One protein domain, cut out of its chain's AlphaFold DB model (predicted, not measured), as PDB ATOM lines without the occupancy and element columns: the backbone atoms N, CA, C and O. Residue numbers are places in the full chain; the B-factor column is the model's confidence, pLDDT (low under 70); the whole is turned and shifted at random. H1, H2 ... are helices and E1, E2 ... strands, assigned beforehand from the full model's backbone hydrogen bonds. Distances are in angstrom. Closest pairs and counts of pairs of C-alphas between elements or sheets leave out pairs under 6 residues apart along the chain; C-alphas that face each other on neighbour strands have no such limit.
ATOM      1  N   PHE A 133     220.848 137.809 200.539       75.50
ATOM      2  CA  PHE A 133     219.559 138.430 200.825       75.50
ATOM      3  C   PHE A 133     218.417 137.739 200.070       75.50
ATOM      4  O   PHE A 133     218.418 137.681 198.838       75.50
ATOM      5  N   ARG A 134     217.410 137.246 200.802       77.31
ATOM      6  CA  ARG A 134     216.215 136.589 200.243       77.31
ATOM      7  C   ARG A 134     214.946 137.340 200.620       77.31
ATOM      8  O   ARG A 134     214.627 137.492 201.798       77.31
ATOM      9  N   VAL A 135     214.171 137.755 199.620       76.19
ATOM     10  CA  VAL A 135     212.838 138.336 199.845       76.19
ATOM     11  C   VAL A 135     211.876 137.218 200.241       76.19
ATOM     12  O   VAL A 135     211.614 136.318 199.445       76.19
ATOM     13  N   THR A 136     211.357 137.282 201.464       79.50
ATOM     14  CA  THR A 136     210.365 136.359 202.032       79.50
ATOM     15  C   THR A 136     209.215 137.180 202.598       79.50
ATOM     16  O   THR A 136     209.449 138.205 203.222       79.50
ATOM     17  N   LEU A 137     207.970 136.753 202.404       79.19
ATOM     18  CA  LEU A 137     206.816 137.451 202.970       79.19
ATOM     19  C   LEU A 137     206.505 136.865 204.350       79.19
ATOM     20  O   LEU A 137     206.045 135.727 204.446       79.19
ATOM     21  N   PHE A 138     206.777 137.629 205.405       76.38
ATOM     22  CA  PHE A 138     206.440 137.261 206.781       76.38
ATOM     23  C   PHE A 138     205.197 138.021 207.243       76.38
ATOM     24  O   PHE A 138     205.026 139.198 206.926       76.38
ATOM     25  N   CYS A 139     204.345 137.364 208.032       80.94
ATOM     26  CA  CYS A 139     203.346 138.074 208.823       80.94
ATOM     27  C   CYS A 139     204.005 138.690 210.078       80.94
ATOM     28  O   CYS A 139     205.051 138.192 210.513       80.94
ATOM     29  N   PRO A 140     203.429 139.756 210.665       84.62
ATOM     30  CA  PRO A 140     203.953 140.380 211.885       84.62
ATOM     31  C   PRO A 140     204.229 139.381 213.018       84.62
ATOM     32  O   PRO A 140     205.282 139.425 213.650       84.62
ATOM     33  N   GLU A 141     203.332 138.417 213.224       84.62
ATOM     34  CA  GLU A 141     203.427 137.406 214.281       84.62
ATOM     35  C   GLU A 141     204.668 136.519 214.115       84.62
ATOM     36  O   GLU A 141     205.318 136.159 215.097       84.62
ATOM     37  N   ALA A 142     205.049 136.210 212.871       82.94
ATOM     38  CA  ALA A 142     206.255 135.439 212.589       82.94
ATOM     39  C   ALA A 142     207.529 136.213 212.963       82.94
ATOM     40  O   ALA A 142     208.503 135.599 213.398       82.94
ATOM     41  N   ILE A 143     207.527 137.547 212.839       87.88
ATOM     42  CA  ILE A 143     208.655 138.386 213.274       87.88
ATOM     43  C   ILE A 143     208.804 138.320 214.794       87.88
ATOM     44  O   ILE A 143     209.909 138.082 215.283       87.88
ATOM     45  N   HIS A 144     207.700 138.453 215.536       87.38
ATOM     46  CA  HIS A 144     207.708 138.318 216.995       87.38
ATOM     47  C   HIS A 144     208.238 136.959 217.433       87.38
ATOM     48  O   HIS A 144     209.168 136.894 218.231       87.38
ATOM     49  N   GLN A 145     207.728 135.881 216.836       86.62
ATOM     50  CA  GLN A 145     208.189 134.534 217.148       86.62
ATOM     51  C   GLN A 145     209.692 134.365 216.880       86.62
ATOM     52  O   GLN A 145     210.398 133.707 217.642       86.62
ATOM     53  N   LYS A 146     210.221 134.937 215.792       87.62
ATOM     54  CA  LYS A 146     211.659 134.867 215.497       87.62
ATOM     55  C   LYS A 146     212.486 135.665 216.497       87.62
ATOM     56  O   LYS A 146     213.495 135.148 216.969       87.62
ATOM     57  N   ALA A 147     212.030 136.847 216.888       88.69
ATOM     58  CA  ALA A 147     212.687 137.631 217.924       88.69
ATOM     59  C   ALA A 147     212.685 136.922 219.291       88.69
ATOM     60  O   ALA A 147     213.698 136.945 219.989       88.69
ATOM     61  N   GLU A 148     211.585 136.258 219.665       86.62
ATOM     62  CA  GLU A 148     211.490 135.454 220.897       86.62
ATOM     63  C   GLU A 148     212.455 134.262 220.886       86.62
ATOM     64  O   GLU A 148     213.023 133.918 221.918       86.62
ATOM     65  N   ASN A 149     212.702 133.680 219.710       84.88
ATOM     66  CA  ASN A 149     213.691 132.618 219.513       84.88
ATOM     67  C   ASN A 149     215.143 133.134 219.427       84.88
ATOM     68  O   ASN A 149     216.041 132.360 219.101       84.88
ATOM     69  N   GLY A 150     215.385 134.424 219.676       87.44
ATOM     70  CA  GLY A 150     216.727 135.008 219.709       87.44
ATOM     71  C   GLY A 150     217.308 135.387 218.344       87.44
ATOM     72  O   GLY A 150     218.481 135.737 218.272       87.44
ATOM     73  N   PHE A 151     216.523 135.356 217.261       87.88
ATOM     74  CA  PHE A 151     217.015 135.799 215.954       87.88
ATOM     75  C   PHE A 151     217.168 137.331 215.930       87.88
ATOM     76  O   PHE A 151     216.221 138.027 216.313       87.88
ATOM     77  N   PRO A 152     218.301 137.877 215.448       90.25
ATOM     78  CA  PRO A 152     218.461 139.318 215.285       90.25
ATOM     79  C   PRO A 152     217.484 139.877 214.248       90.25
ATOM     80  O   PRO A 152     217.358 139.337 213.141       90.25
ATOM     81  N   ILE A 153     216.819 140.978 214.600       92.62
ATOM     82  CA  ILE A 153     215.831 141.656 213.753       92.62
ATOM     83  C   ILE A 153     216.356 143.039 213.385       92.62
ATOM     84  O   ILE A 153     216.708 143.832 214.257       92.62
ATOM     85  N   ILE A 154     216.383 143.346 212.092       93.06
ATOM     86  CA  ILE A 154     216.976 144.568 211.554       93.06
ATOM     87  C   ILE A 154     215.920 145.323 210.754       93.06
ATOM     88  O   ILE A 154     215.343 144.790 209.808       93.06
ATOM     89  N   PHE A 155     215.680 146.581 211.113       93.88
ATOM     90  CA  PHE A 155     214.762 147.461 210.392       93.88
ATOM     91  C   PHE A 155     215.548 148.382 209.461       93.88
ATOM     92  O   PHE A 155     216.423 149.130 209.907       93.88
ATOM     93  N   MET A 156     215.213 148.354 208.172       93.31
ATOM     94  CA  MET A 156     215.861 149.160 207.137       93.31
ATOM     95  C   MET A 156     214.836 149.883 206.270       93.31
ATOM     96  O   MET A 156     213.747 149.371 206.009       93.31
ATOM     97  N   SER A 157     215.198 151.063 205.765       92.75
ATOM     98  CA  SER A 157     214.384 151.720 204.746       92.75
ATOM     99  C   SER A 157     214.550 151.029 203.394       92.75
ATOM    100  O   SER A 157     215.600 150.470 203.075       92.75
ATOM    101  N   SER A 158     213.520 151.127 202.564       90.94
ATOM    102  CA  SER A 158     213.516 150.702 201.163       90.94
ATOM    103  C   SER A 158     214.739 151.211 200.379       90.94
ATOM    104  O   SER A 158     215.327 150.475 199.590       90.94
ATOM    105  N   GLU A 159     215.156 152.456 200.623       91.12
ATOM    106  CA  GLU A 159     216.325 153.065 199.983       91.12
ATOM    107  C   GLU A 159     217.624 152.373 200.398       91.12
ATOM    108  O   GLU A 159     218.454 152.072 199.545       91.12
ATOM    109  N   GLN A 160     217.781 152.068 201.689       91.69
ATOM    110  CA  GLN A 160     218.957 151.357 202.189       91.69
ATOM    111  C   GLN A 160     218.978 149.916 201.693       91.69
ATOM    112  O   GLN A 160     220.010 149.441 201.226       91.69
ATOM    113  N   VAL A 161     217.831 149.238 201.711       89.44
ATOM    114  CA  VAL A 161     217.713 147.882 201.180       89.44
ATOM    115  C   VAL A 161     218.126 147.840 199.707       89.44
ATOM    116  O   VAL A 161     218.936 146.996 199.343       89.44
ATOM    117  N   ALA A 162     217.697 148.800 198.879       89.81
ATOM    118  CA  ALA A 162     218.087 148.877 197.467       89.81
ATOM    119  C   ALA A 162     219.608 148.981 197.232       89.81
ATOM    120  O   ALA A 162     220.086 148.602 196.161       89.81
ATOM    121  N   THR A 163     220.369 149.478 198.214       89.06
ATOM    122  CA  THR A 163     221.839 149.568 198.142       89.06
ATOM    123  C   THR A 163     222.558 148.288 198.568       89.06
ATOM    124  O   THR A 163     223.772 148.186 198.382       89.06
ATOM    125  N   LEU A 164     221.837 147.295 199.105       83.88
ATOM    126  CA  LEU A 164     222.425 146.008 199.456       83.88
ATOM    127  C   LEU A 164     222.930 145.296 198.188       83.88
ATOM    128  O   LEU A 164     222.221 145.237 197.176       83.88
ATOM    129  N   PRO A 165     224.157 144.758 198.203       71.56
ATOM    130  CA  PRO A 165     224.666 143.951 197.108       71.56
ATOM    131  C   PRO A 165     223.978 142.574 197.085       71.56
ATOM    132  O   PRO A 165     223.412 142.134 198.078       71.56
ATOM    133  N   LEU A 166     224.085 141.859 195.958       62.72
ATOM    134  CA  LEU A 166     223.842 140.403 195.887       62.72
ATOM    135  C   LEU A 166     222.393 139.948 196.110       62.72
ATOM    136  O   LEU A 166     222.102 138.933 196.736       62.72
ATOM    137  N   TRP A 167     221.476 140.654 195.468       63.56
ATOM    138  CA  TRP A 167     220.072 140.273 195.354       63.56
ATOM    139  C   TRP A 167     219.800 138.948 194.626       63.56
ATOM    140  O   TRP A 167     218.711 138.384 194.749       63.56
ATOM    141  N   GLY A 168     220.733 138.490 193.786       67.12
ATOM    142  CA  GLY A 168     220.505 137.370 192.872       67.12
ATOM    143  C   GLY A 168     219.184 137.517 192.103       67.12
ATOM    144  O   GLY A 168     218.866 138.582 191.567       67.12
ATOM    145  N   ARG A 169     218.374 136.453 192.104       62.69
ATOM    146  CA  ARG A 169     217.047 136.414 191.459       62.69
ATOM    147  C   ARG A 169     215.981 137.242 192.194       62.69
ATOM    148  O   ARG A 169     214.970 137.600 191.592       62.69
ATOM    149  N   HIS A 170     216.208 137.604 193.460       74.62
ATOM    150  CA  HIS A 170     215.252 138.374 194.263       74.62
ATOM    151  C   HIS A 170     215.259 139.875 193.953       74.62
ATOM    152  O   HIS A 170     214.346 140.568 194.397       74.62
ATOM    153  N   LYS A 171     216.210 140.380 193.151       81.00
ATOM    154  CA  LYS A 171     216.280 141.807 192.778       81.00
ATOM    155  C   LYS A 171     214.983 142.290 192.140       81.00
ATOM    156  O   LYS A 171     214.392 143.270 192.573       81.00
ATOM    157  N   LYS A 172     214.519 141.542 191.136       77.56
ATOM    158  CA  LYS A 172     213.306 141.865 190.381       77.56
ATOM    159  C   LYS A 172     212.060 141.794 191.264       77.56
ATOM    160  O   LYS A 172     211.158 142.606 191.112       77.56
ATOM    161  N   LEU A 173     212.015 140.838 192.196       78.81
ATOM    162  CA  LEU A 173     210.916 140.714 193.155       78.81
ATOM    163  C   LEU A 173     210.902 141.887 194.145       78.81
ATOM    164  O   LEU A 173     209.841 142.440 194.414       78.81
ATOM    165  N   PHE A 174     212.070 142.292 194.650       86.50
ATOM    166  CA  PHE A 174     212.204 143.493 195.468       86.50
ATOM    167  C   PHE A 174     211.713 144.728 194.716       86.50
ATOM    168  O   PHE A 174     210.823 145.398 195.223       86.50
ATOM    169  N   GLU A 175     212.216 144.991 193.505       85.44
ATOM    170  CA  GLU A 175     211.801 146.134 192.674       85.44
ATOM    171  C   GLU A 175     210.275 146.157 192.480       85.44
ATOM    172  O   GLU A 175     209.632 147.172 192.741       85.44
ATOM    173  N   GLN A 176     209.672 145.009 192.149       84.31
ATOM    174  CA  GLN A 176     208.219 144.874 191.987       84.31
ATOM    175  C   GLN A 176     207.424 145.228 193.245       84.31
ATOM    176  O   GLN A 176     206.375 145.861 193.140       84.31
ATOM    177  N   ILE A 177     207.879 144.801 194.424       83.69
ATOM    178  CA  ILE A 177     207.189 145.105 195.684       83.69
ATOM    179  C   ILE A 177     207.439 146.560 196.097       83.69
ATOM    180  O   ILE A 177     206.547 147.251 196.591       83.69
ATOM    181  N   ASN A 178     208.657 147.031 195.877       85.94
ATOM    182  CA  ASN A 178     209.112 148.347 196.272       85.94
ATOM    183  C   ASN A 178     208.419 149.480 195.501       85.94
ATOM    184  O   ASN A 178     208.188 150.556 196.053       85.94
ATOM    185  N   ASP A 179     208.051 149.226 194.247       84.62
ATOM    186  CA  ASP A 179     207.397 150.201 193.371       84.62
ATOM    187  C   ASP A 179     205.870 150.276 193.557       84.62
ATOM    188  O   ASP A 179     205.197 151.041 192.865       84.62
ATOM    189  N   ILE A 180     205.295 149.541 194.519       82.31
ATOM    190  CA  ILE A 180     203.858 149.596 194.828       82.31
ATOM    191  C   ILE A 180     203.506 150.980 195.430       82.31
ATOM    192  O   ILE A 180     204.028 151.336 196.491       82.31
ATOM    193  N   PRO A 181     202.610 151.781 194.814       80.44
ATOM    194  CA  PRO A 181     202.298 153.140 195.274       80.44
ATOM    195  C   PRO A 181     201.322 153.190 196.468       80.44
ATOM    196  O   PRO A 181     200.405 152.378 196.585       80.44
ATOM    197  N   VAL A 182     201.448 154.211 197.334       75.81
ATOM    198  CA  VAL A 182     200.570 154.429 198.518       75.81
ATOM    199  C   VAL A 182     199.096 154.624 198.174       75.81
ATOM    200  O   VAL A 182     198.245 154.329 199.006       75.81
ATOM    201  N   GLN A 183     198.760 155.100 196.975       66.19
ATOM    202  CA  GLN A 183     197.369 155.375 196.570       66.19
ATOM    203  C   GLN A 183     196.470 154.124 196.633       66.19
ATOM    204  O   GLN A 183     195.258 154.240 196.769       66.19
ATOM    205  N   ILE A 184     197.072 152.933 196.659       57.25
ATOM    206  CA  ILE A 184     196.408 151.635 196.836       57.25
ATOM    207  C   ILE A 184     195.880 151.439 198.277       57.25
ATOM    208  O   ILE A 184     195.018 150.599 198.525       57.25
ATOM    209  N   ARG A 211     205.936 155.375 198.518       82.81
ATOM    210  CA  ARG A 211     205.899 153.908 198.369       82.81
ATOM    211  C   ARG A 211     205.030 153.291 199.458       82.81
ATOM    212  O   ARG A 211     205.027 153.778 200.588       82.81
ATOM    213  N   ALA A 212     204.263 152.255 199.121       86.06
ATOM    214  CA  ALA A 212     203.385 151.576 200.073       86.06
ATOM    215  C   ALA A 212     204.195 150.925 201.204       86.06
ATOM    216  O   ALA A 212     203.803 151.040 202.371       86.06
ATOM    217  N   PHE A 213     205.328 150.324 200.832       88.75
ATOM    218  CA  PHE A 213     206.297 149.665 201.699       88.75
ATOM    219  C   PHE A 213     207.591 150.485 201.733       88.75
ATOM    220  O   PHE A 213     208.430 150.379 200.838       88.75
ATOM    221  N   ASP A 214     207.739 151.348 202.737       89.25
ATOM    222  CA  ASP A 214     208.970 152.128 202.934       89.25
ATOM    223  C   ASP A 214     209.962 151.448 203.886       89.25
ATOM    224  O   ASP A 214     211.141 151.801 203.884       89.25
ATOM    225  N   THR A 215     209.495 150.454 204.643       92.31
ATOM    226  CA  THR A 215     210.244 149.788 205.702       92.31
ATOM    227  C   THR A 215     210.299 148.296 205.423       92.31
ATOM    228  O   THR A 215     209.294 147.648 205.122       92.31
ATOM    229  N   TRP A 216     211.499 147.753 205.535       93.62
ATOM    230  CA  TRP A 216     211.807 146.346 205.373       93.62
ATOM    231  C   TRP A 216     212.357 145.813 206.686       93.62
ATOM    232  O   TRP A 216     213.194 146.447 207.331       93.62
ATOM    233  N   VAL A 217     211.881 144.633 207.066       93.56
ATOM    234  CA  VAL A 217     212.353 143.910 208.242       93.56
ATOM    235  C   VAL A 217     213.192 142.744 207.758       93.56
ATOM    236  O   VAL A 217     212.702 141.898 207.009       93.56
ATOM    237  N   LEU A 218     214.456 142.720 208.162       92.81
ATOM    238  CA  LEU A 218     215.406 141.662 207.875       92.81
ATOM    239  C   LEU A 218     215.591 140.813 209.132       92.81
ATOM    240  O   LEU A 218     215.703 141.337 210.238       92.81
ATOM    241  N   ILE A 219     215.655 139.502 208.949       90.25
ATOM    242  CA  ILE A 219     215.975 138.535 209.994       90.25
ATOM    243  C   ILE A 219     217.310 137.905 209.625       90.25
ATOM    244  O   ILE A 219     217.439 137.363 208.522       90.25
ATOM    245  N   ASN A 220     218.282 137.977 210.531       87.88
ATOM    246  CA  ASN A 220     219.557 137.283 210.375       87.88
ATOM    247  C   ASN A 220     219.377 135.816 210.789       87.88
ATOM    248  O   ASN A 220     219.116 135.535 211.956       87.88
ATOM    249  N   PHE A 221     219.494 134.890 209.839       80.44
ATOM    250  CA  PHE A 221     219.400 133.445 210.077       80.44
ATOM    251  C   PHE A 221     220.751 132.810 210.442       80.44
ATOM    252  O   PHE A 221     220.833 131.592 210.586       80.44
ATOM    253  N   GLY A 222     221.788 133.624 210.642       77.06
ATOM    254  CA  GLY A 222     223.161 133.162 210.775       77.06
ATOM    255  C   GLY A 222     223.791 132.911 209.409       77.06
ATOM    256  O   GLY A 222     223.139 133.018 208.372       77.06
ATOM    257  N   HIS A 223     225.093 132.619 209.409       68.38
ATOM    258  CA  HIS A 223     225.841 132.238 208.203       68.38
ATOM    259  C   HIS A 223     225.679 133.216 207.028       68.38
ATOM    260  O   HIS A 223     225.741 132.811 205.869       68.38
ATOM    261  N   ASN A 224     225.481 134.509 207.318       71.06
ATOM    262  CA  ASN A 224     225.207 135.549 206.328       71.06
ATOM    263  C   ASN A 224     223.914 135.390 205.507       71.06
ATOM    264  O   ASN A 224     223.776 136.053 204.476       71.06
ATOM    265  N   GLU A 225     222.957 134.568 205.941       77.56
ATOM    266  CA  GLU A 225     221.625 134.512 205.337       77.56
ATOM    267  C   GLU A 225     220.698 135.541 205.997       77.56
ATOM    268  O   GLU A 225     220.399 135.484 207.192       77.56
ATOM    269  N   PHE A 226     220.176 136.462 205.191       84.25
ATOM    270  CA  PHE A 226     219.196 137.451 205.617       84.25
ATOM    271  C   PHE A 226     217.884 137.247 204.868       84.25
ATOM    272  O   PHE A 226     217.832 137.322 203.635       84.25
ATOM    273  N   ARG A 227     216.792 137.054 205.611       86.44
ATOM    274  CA  ARG A 227     215.441 137.006 205.035       86.44
ATOM    275  C   ARG A 227     214.726 138.313 205.289       86.44
ATOM    276  O   ARG A 227     214.630 138.743 206.432       86.44
ATOM    277  N   MET A 228     214.217 138.927 204.232       89.75
ATOM    278  CA  MET A 228     213.644 140.266 204.287       89.75
ATOM    279  C   MET A 228     212.181 140.276 203.873       89.75
ATOM    280  O   MET A 228     211.839 139.720 202.830       89.75
ATOM    281  N   SER A 229     211.347 140.943 204.665       91.38
ATOM    282  CA  SER A 229     209.927 141.140 204.379       91.38
ATOM    283  C   SER A 229     209.585 142.629 204.354       91.38
ATOM    284  O   SER A 229     210.006 143.367 205.251       91.38
ATOM    285  N   PRO A 230     208.817 143.086 203.354       94.06
ATOM    286  CA  PRO A 230     208.314 144.447 203.305       94.06
ATOM    287  C   PRO A 230     207.150 144.611 204.282       94.06
ATOM    288  O   PRO A 230     206.274 143.750 204.368       94.06
ATOM    289  N   PHE A 231     207.105 145.742 204.979       89.06
ATOM    290  CA  PHE A 231     206.011 146.091 205.879       89.06
ATOM    291  C   PHE A 231     205.505 147.505 205.613       89.06
ATOM    292  O   PHE A 231     206.214 148.382 205.111       89.06
ATOM    293  N   LEU A 232     204.232 147.729 205.944       89.50
ATOM    294  CA  LEU A 232     203.703 149.084 206.010       89.50
ATOM    295  C   LEU A 232     204.397 149.810 207.177       89.50
ATOM    296  O   LEU A 232     204.500 149.202 208.240       89.50
ATOM    297  N   PRO A 233     204.811 151.081 207.038       87.69
ATOM    298  CA  PRO A 233     205.453 151.848 208.108       87.69
ATOM    299  C   PRO A 233     204.735 151.766 209.458       87.69
ATOM    300  O   PRO A 233     205.381 151.536 210.470       87.69
ATOM    301  N   ASP A 234     203.402 151.868 209.487       87.56
ATOM    302  CA  ASP A 234     202.636 151.798 210.739       87.56
ATOM    303  C   ASP A 234     202.742 150.412 211.401       87.56
ATOM    304  O   ASP A 234     202.918 150.308 212.611       87.56
ATOM    305  N   VAL A 235     202.722 149.343 210.595       88.94
ATOM    306  CA  VAL A 235     202.882 147.958 211.065       88.94
ATOM    307  C   VAL A 235     204.321 147.701 211.508       88.94
ATOM    308  O   VAL A 235     204.539 147.123 212.565       88.94
ATOM    309  N   ALA A 236     205.311 148.157 210.739       90.19
ATOM    310  CA  ALA A 236     206.719 148.025 211.099       90.19
ATOM    311  C   ALA A 236     207.038 148.770 212.404       90.19
ATOM    312  O   ALA A 236     207.725 148.229 213.265       90.19
ATOM    313  N   ASN A 237     206.490 149.979 212.574       89.56
ATOM    314  CA  ASN A 237     206.608 150.753 213.806       89.56
ATOM    315  C   ASN A 237     205.955 150.030 214.984       89.56
ATOM    316  O   ASN A 237     206.553 149.990 216.053       89.56
ATOM    317  N   GLN A 238     204.773 149.437 214.791       91.00
ATOM    318  CA  GLN A 238     204.117 148.646 215.831       91.00
ATOM    319  C   GLN A 238     204.986 147.455 216.257       91.00
ATOM    320  O   GLN A 238     205.305 147.338 217.437       91.00
ATOM    321  N   ILE A 239     205.461 146.648 215.298       90.62
ATOM    322  CA  ILE A 239     206.364 145.515 215.569       90.62
ATOM    323  C   ILE A 239     207.600 145.999 216.331       90.62
ATOM    324  O   ILE A 239     207.996 145.390 217.321       90.62
ATOM    325  N   LEU A 240     208.210 147.104 215.896       91.75
ATOM    326  CA  LEU A 240     209.386 147.659 216.553       91.75
ATOM    327  C   LEU A 240     209.096 148.057 218.007       91.75
ATOM    328  O   LEU A 240     209.873 147.703 218.892       91.75
ATOM    329  N   GLN A 241     207.997 148.768 218.268       92.31
ATOM    330  CA  GLN A 241     207.615 149.155 219.630       92.31
ATOM    331  C   GLN A 241     207.379 147.929 220.512       92.31
ATOM    332  O   GLN A 241     207.897 147.868 221.625       92.31
ATOM    333  N   ASP A 242     206.678 146.927 219.994       91.12
ATOM    334  CA  ASP A 242     206.401 145.682 220.710       91.12
ATOM    335  C   ASP A 242     207.696 144.923 221.052       91.12
ATOM    336  O   ASP A 242     207.863 144.454 222.181       91.12
ATOM    337  N   LEU A 243     208.656 144.861 220.122       89.56
ATOM    338  CA  LEU A 243     209.969 144.251 220.361       89.56
ATOM    339  C   LEU A 243     210.803 145.030 221.390       89.56
ATOM    340  O   LEU A 243     211.447 144.424 222.248       89.56
ATOM    341  N   LEU A 244     210.780 146.365 221.342       88.81
ATOM    342  CA  LEU A 244     211.485 147.210 222.311       88.81
ATOM    343  C   LEU A 244     210.883 147.091 223.719       88.81
ATOM    344  O   LEU A 244     211.624 147.005 224.699       88.81
ATOM    345  N   LEU A 245     209.553 147.036 223.826       88.88
ATOM    346  CA  LEU A 245     208.853 146.817 225.093       88.88
ATOM    347  C   LEU A 245     209.163 145.433 225.673       88.88
ATOM    348  O   LEU A 245     209.447 145.324 226.868       88.88
ATOM    349  N   ALA A 246     209.174 144.392 224.837       85.06
ATOM    350  CA  ALA A 246     209.527 143.038 225.256       85.06
ATOM    351  C   ALA A 246     210.964 142.957 225.801       85.06
ATOM    352  O   ALA A 246     211.180 142.302 226.820       85.06
ATOM    353  N   LYS A 247     211.913 143.682 225.191       81.62
ATOM    354  CA  LYS A 247     213.312 143.767 225.652       81.62
ATOM    355  C   LYS A 247     213.479 144.467 226.996       81.62
ATOM    356  O   LYS A 247     214.381 144.131 227.752       81.62
ATOM    357  N   GLY A 248     212.608 145.423 227.312       78.00
ATOM    358  CA  GLY A 248     212.589 146.071 228.626       78.00
ATOM    359  C   GLY A 248     211.963 145.218 229.735       78.00
ATOM    360  O   GLY A 248     212.217 145.474 230.909       78.00
ATOM    361  N   GLN A 249     211.131 144.229 229.385       69.00
ATOM    362  CA  GLN A 249     210.368 143.417 230.344       69.00
ATOM    363  C   GLN A 249     210.900 141.992 230.529       69.00
ATOM    364  O   GLN A 249     210.620 141.369 231.554       69.00
ATOM    365  N   ARG A 250     211.614 141.447 229.543       55.88
ATOM    366  CA  ARG A 250     212.164 140.087 229.557       55.88
ATOM    367  C   ARG A 250     213.629 140.139 229.140       55.88
ATOM    368  O   ARG A 250     213.999 140.990 228.337       55.88
ATOM    369  N   ASP A 251     214.418 139.164 229.589       57.88
ATOM    370  CA  ASP A 251     215.735 138.842 229.019       57.88
ATOM    371  C   ASP A 251     215.569 138.286 227.588       57.88
ATOM    372  O   ASP A 251     215.921 137.145 227.293       57.88
ATOM    373  N   CYS A 252     214.942 139.038 226.676       52.69
ATOM    374  CA  CYS A 252     214.886 138.619 225.288       52.69
ATOM    375  C   CYS A 252     216.295 138.753 224.701       52.69
ATOM    376  O   CYS A 252     216.871 139.839 224.630       52.69
ATOM    377  N   HIS A 253     216.857 137.623 224.284       57.97
ATOM    378  CA  HIS A 253     218.226 137.543 223.779       57.97
ATOM    379  C   HIS A 253     218.397 138.101 222.358       57.97
ATOM    380  O   HIS A 253     219.510 138.088 221.843       57.97
ATOM    381  N   SER A 254     217.330 138.572 221.700       66.94
ATOM    382  CA  SER A 254     217.446 139.113 220.346       66.94
ATOM    383  C   SER A 254     217.987 140.542 220.332       66.94
ATOM    384  O   SER A 254     217.527 141.459 221.029       66.94
ATOM    385  N   ASP A 255     218.966 140.744 219.458       79.75
ATOM    386  CA  ASP A 255     219.436 142.068 219.104       79.75
ATOM    387  C   ASP A 255     218.514 142.675 218.049       79.75
ATOM    388  O   ASP A 255     218.409 142.204 216.917       79.75
ATOM    389  N   VAL A 256     217.820 143.740 218.447       82.38
ATOM    390  CA  VAL A 256     216.981 144.548 217.562       82.38
ATOM    391  C   VAL A 256     217.808 145.734 217.089       82.38
ATOM    392  O   VAL A 256     218.214 146.568 217.900       82.38
ATOM    393  N   TRP A 257     218.068 145.803 215.786       80.81
ATOM    394  CA  TRP A 257     218.849 146.872 215.175       80.81
ATOM    395  C   TRP A 257     217.914 147.816 214.417       80.81
ATOM    396  O   TRP A 257     217.174 147.404 213.518       80.81
ATOM    397  N   THR A 258     217.942 149.100 214.766       79.88
ATOM    398  CA  THR A 258     217.087 150.128 214.162       79.88
ATOM    399  C   THR A 258     217.892 151.067 213.273       79.88
ATOM    400  O   THR A 258     219.024 151.420 213.593       79.88
ATOM    401  N   ALA A 259     217.292 151.482 212.151       66.00
ATOM    402  CA  ALA A 259     217.843 152.491 211.240       66.00
ATOM    403  C   ALA A 259     219.264 152.182 210.729       66.00
ATOM    404  O   ALA A 259     220.081 153.081 210.527       66.00
ATOM    405  N   VAL A 260     219.554 150.901 210.504       74.69
ATOM    406  CA  VAL A 260     220.864 150.459 210.024       74.69
ATOM    407  C   VAL A 260     220.994 150.846 208.555       74.69
ATOM    408  O   VAL A 260     220.155 150.485 207.726       74.69
ATOM    409  N   THR A 261     222.034 151.607 208.219       86.31
ATOM    410  CA  THR A 261     222.404 151.819 206.818       86.31
ATOM    411  C   THR A 261     222.954 150.515 206.234       86.31
ATOM    412  O   THR A 261     223.367 149.614 206.963       86.31
ATOM    413  N   ALA A 262     222.964 150.365 204.910       84.56
ATOM    414  CA  ALA A 262     223.485 149.138 204.302       84.56
ATOM    415  C   ALA A 262     224.957 148.872 204.667       84.56
ATOM    416  O   ALA A 262     225.367 147.723 204.795       84.56
ATOM    417  N   GLU A 263     225.753 149.921 204.867       85.50
ATOM    418  CA  GLU A 263     227.193 149.815 205.101       85.50
ATOM    419  C   GLU A 263     227.565 149.075 206.408       85.50
ATOM    420  O   GLU A 263     228.296 148.088 206.308       85.50
ATOM    421  N   PRO A 264     227.052 149.432 207.605       82.44
ATOM    422  CA  PRO A 264     227.266 148.669 208.835       82.44
ATOM    423  C   PRO A 264     226.815 147.215 208.736       82.44
ATOM    424  O   PRO A 264     227.518 146.333 209.222       82.44
ATOM    425  N   LEU A 265     225.681 146.954 208.076       83.31
ATOM    426  CA  LEU A 265     225.194 145.591 207.871       83.31
ATOM    427  C   LEU A 265     226.162 144.788 207.000       83.31
ATOM    428  O   LEU A 265     226.524 143.667 207.342       83.31
ATOM    429  N   MET A 266     226.631 145.378 205.901       83.00
ATOM    430  CA  MET A 266     227.607 144.749 205.016       83.00
ATOM    431  C   MET A 266     228.967 144.571 205.683       83.00
ATOM    432  O   MET A 266     229.645 143.577 205.432       83.00
ATOM    433  N   HIS A 267     229.379 145.511 206.528       81.81
ATOM    434  CA  HIS A 267     230.596 145.391 207.314       81.81
ATOM    435  C   HIS A 267     230.485 144.247 208.332       81.81
ATOM    436  O   HIS A 267     231.373 143.397 208.373       81.81
ATOM    437  N   ALA A 268     229.382 144.170 209.085       75.88
ATOM    438  CA  ALA A 268     229.108 143.066 210.005       75.88
ATOM    439  C   ALA A 268     229.078 141.723 209.265       75.88
ATOM    440  O   ALA A 268     229.808 140.808 209.626       75.88
ATOM    441  N   ALA A 269     228.358 141.637 208.144       73.62
ATOM    442  CA  ALA A 269     228.271 140.416 207.348       73.62
ATOM    443  C   ALA A 269     229.622 140.005 206.718       73.62
ATOM    444  O   ALA A 269     229.931 138.821 206.594       73.62
ATOM    445  N   ARG A 270     230.502 140.958 206.379       72.62
ATOM    446  CA  ARG A 270     231.897 140.655 205.992       72.62
ATOM    447  C   ARG A 270     232.705 140.075 207.150       72.62
ATOM    448  O   ARG A 270     233.518 139.183 206.927       72.62
ATOM    449  N   GLN A 271     232.514 140.596 208.360       69.50
ATOM    450  CA  GLN A 271     233.278 140.190 209.541       69.50
ATOM    451  C   GLN A 271     232.779 138.894 210.184       69.50
ATOM    452  O   GLN A 271     233.583 138.155 210.746       69.50
ATOM    453  N   GLU A 272     231.484 138.615 210.104       63.41
ATOM    454  CA  GLU A 272     230.818 137.443 210.695       63.41
ATOM    455  C   GLU A 272     230.569 136.332 209.666       63.41
ATOM    456  O   GLU A 272     230.016 135.281 209.977       63.41
ATOM    457  N   GLY A 273     230.987 136.566 208.424       57.56
ATOM    458  CA  GLY A 273     230.484 135.833 207.290       57.56
ATOM    459  C   GLY A 273     230.924 134.401 207.094       57.56
ATOM    460  O   GLY A 273     231.854 133.920 207.735       57.56
ATOM    461  N   GLY A 274     230.269 133.743 206.128       51.53
ATOM    462  CA  GLY A 274     230.370 132.304 205.856       51.53
ATOM    463  C   GLY A 274     231.795 131.760 205.770       51.53
ATOM    464  O   GLY A 274     232.024 130.635 206.187       51.53
ATOM    465  N   LEU A 275     232.781 132.556 205.335       43.03
ATOM    466  CA  LEU A 275     234.186 132.147 205.371       43.03
ATOM    467  C   LEU A 275     234.753 132.081 206.800       43.03
ATOM    468  O   LEU A 275     235.440 131.120 207.114       43.03
ATOM    469  N   LYS A 276     234.477 133.053 207.677       46.94
ATOM    470  CA  LYS A 276     234.918 133.011 209.082       46.94
ATOM    471  C   LYS A 276     234.198 131.902 209.847       46.94
ATOM    472  O   LYS A 276     234.873 131.120 210.501       46.94
ATOM    473  N   ALA A 277     232.877 131.787 209.701       48.28
ATOM    474  CA  ALA A 277     232.100 130.707 210.315       48.28
ATOM    475  C   ALA A 277     232.547 129.320 209.813       48.28
ATOM    476  O   ALA A 277     232.732 128.410 210.617       48.28
ATOM    477  N   ALA A 278     232.818 129.167 208.509       41.75
ATOM    478  CA  ALA A 278     233.394 127.940 207.961       41.75
ATOM    479  C   ALA A 278     234.793 127.675 208.532       41.75
ATOM    480  O   ALA A 278     235.052 126.584 209.027       41.75
ATOM    481  N   LEU A 279     235.690 128.667 208.530       42.41
ATOM    482  CA  LEU A 279     237.042 128.535 209.088       42.41
ATOM    483  C   LEU A 279     237.032 128.216 210.593       42.41
ATOM    484  O   LEU A 279     237.899 127.482 211.062       42.41
TER     485      LEU A 279
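AT A GLANCE: This is residues 133 to 184 and 211 to 279 of the 371 residues of an uncharacterized protein of Rhinocladiella mackenziei CBS 650.93 (UniProt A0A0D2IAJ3). A strongly twisted sheet of four strands stands between helices: H1 and H4 run side by side over one face, and H3 and the short H2 cover the other. H5 passes by the sheet with a grazing contact, and H6 follows it at the far end, off the sheet. The printed part has 121 residues, with six named helices and four named strands in the order E1 H1 E2 H2 H3 E3 E4 H4 H5 H6. The sheet is mixed, in the order E1 E4 E3 E2, and the class is mixed, helices and strands. The whole is compact, with a radius of gyration of the C-alphas of 14.3 A and spans of 44 by 36 by 21 A.

IN THESE COORDINATES: The sheet holds E1, residues 133 to 135, E4, residues 225 to 231 and 19.4 A long, E3, residues 215 to 220 and 16.3 A, and E2, residues 153 to 157 and 13.6 A. E1 begins at C-alpha 133 (219.559, 138.430, 200.825). The helices are H1, residues 140 to 148, H2, 158 to 162, H3, 170 to 178, H4, 233 to 249 and 24.3 A long, H5, 262 to 272 and 15.2 A, and H6, 274 to 279. H4 begins at C-alpha 233 (205.453, 151.848, 208.108), and H6 ends at C-alpha 279 (237.042, 128.535, 209.088).

HOW THE PARTS SIT: E3 and E4 form an antiparallel hairpin, with N 219 and O 227 2.8 A apart. E3 and E2 are antiparallel, with N 154 and O 218 at 2.8 A. Edge strand E1 is parallel to E4, with N 134 and O 226 at 2.9 A. E1, H1 and E2 make a split strand-helix-strand unit, two strands of one sheet joined through a helix, with E4 and E3 between them in the sheet, and its crossover is right-handed. There are three layers, helices on both faces: H1 and H4 on one, H3 on the other. H1 and H4 touch, the closest C-alphas being those of Pro 140 and Ile 239, 6.8 A, at a shallow tilt of 27 degrees, the same way. H3, at a height over the sheet of 9.2 A, lies over E1 and E4; H2 is on the same face. The closest C-alphas of H2 and H5, those of Gln 160 and Ala 262, are 5.5 A apart: close but not clearly touching. In each helix every O i to N i+4 pair is within hydrogen-bond range.

THE WHOLE: The C-alphas farthest apart, of Gln 183 and Leu 279, are 49.5 A apart. Residues 185 to 210 are not printed, and C-alphas 184 and 211 are 9.9 A apart across the cut. The link from H4 to H5 is long, 12 residues. The mean pLDDT of the printed part is 80.0, with residues 249 to 254 and 271 to 279 among those under 70.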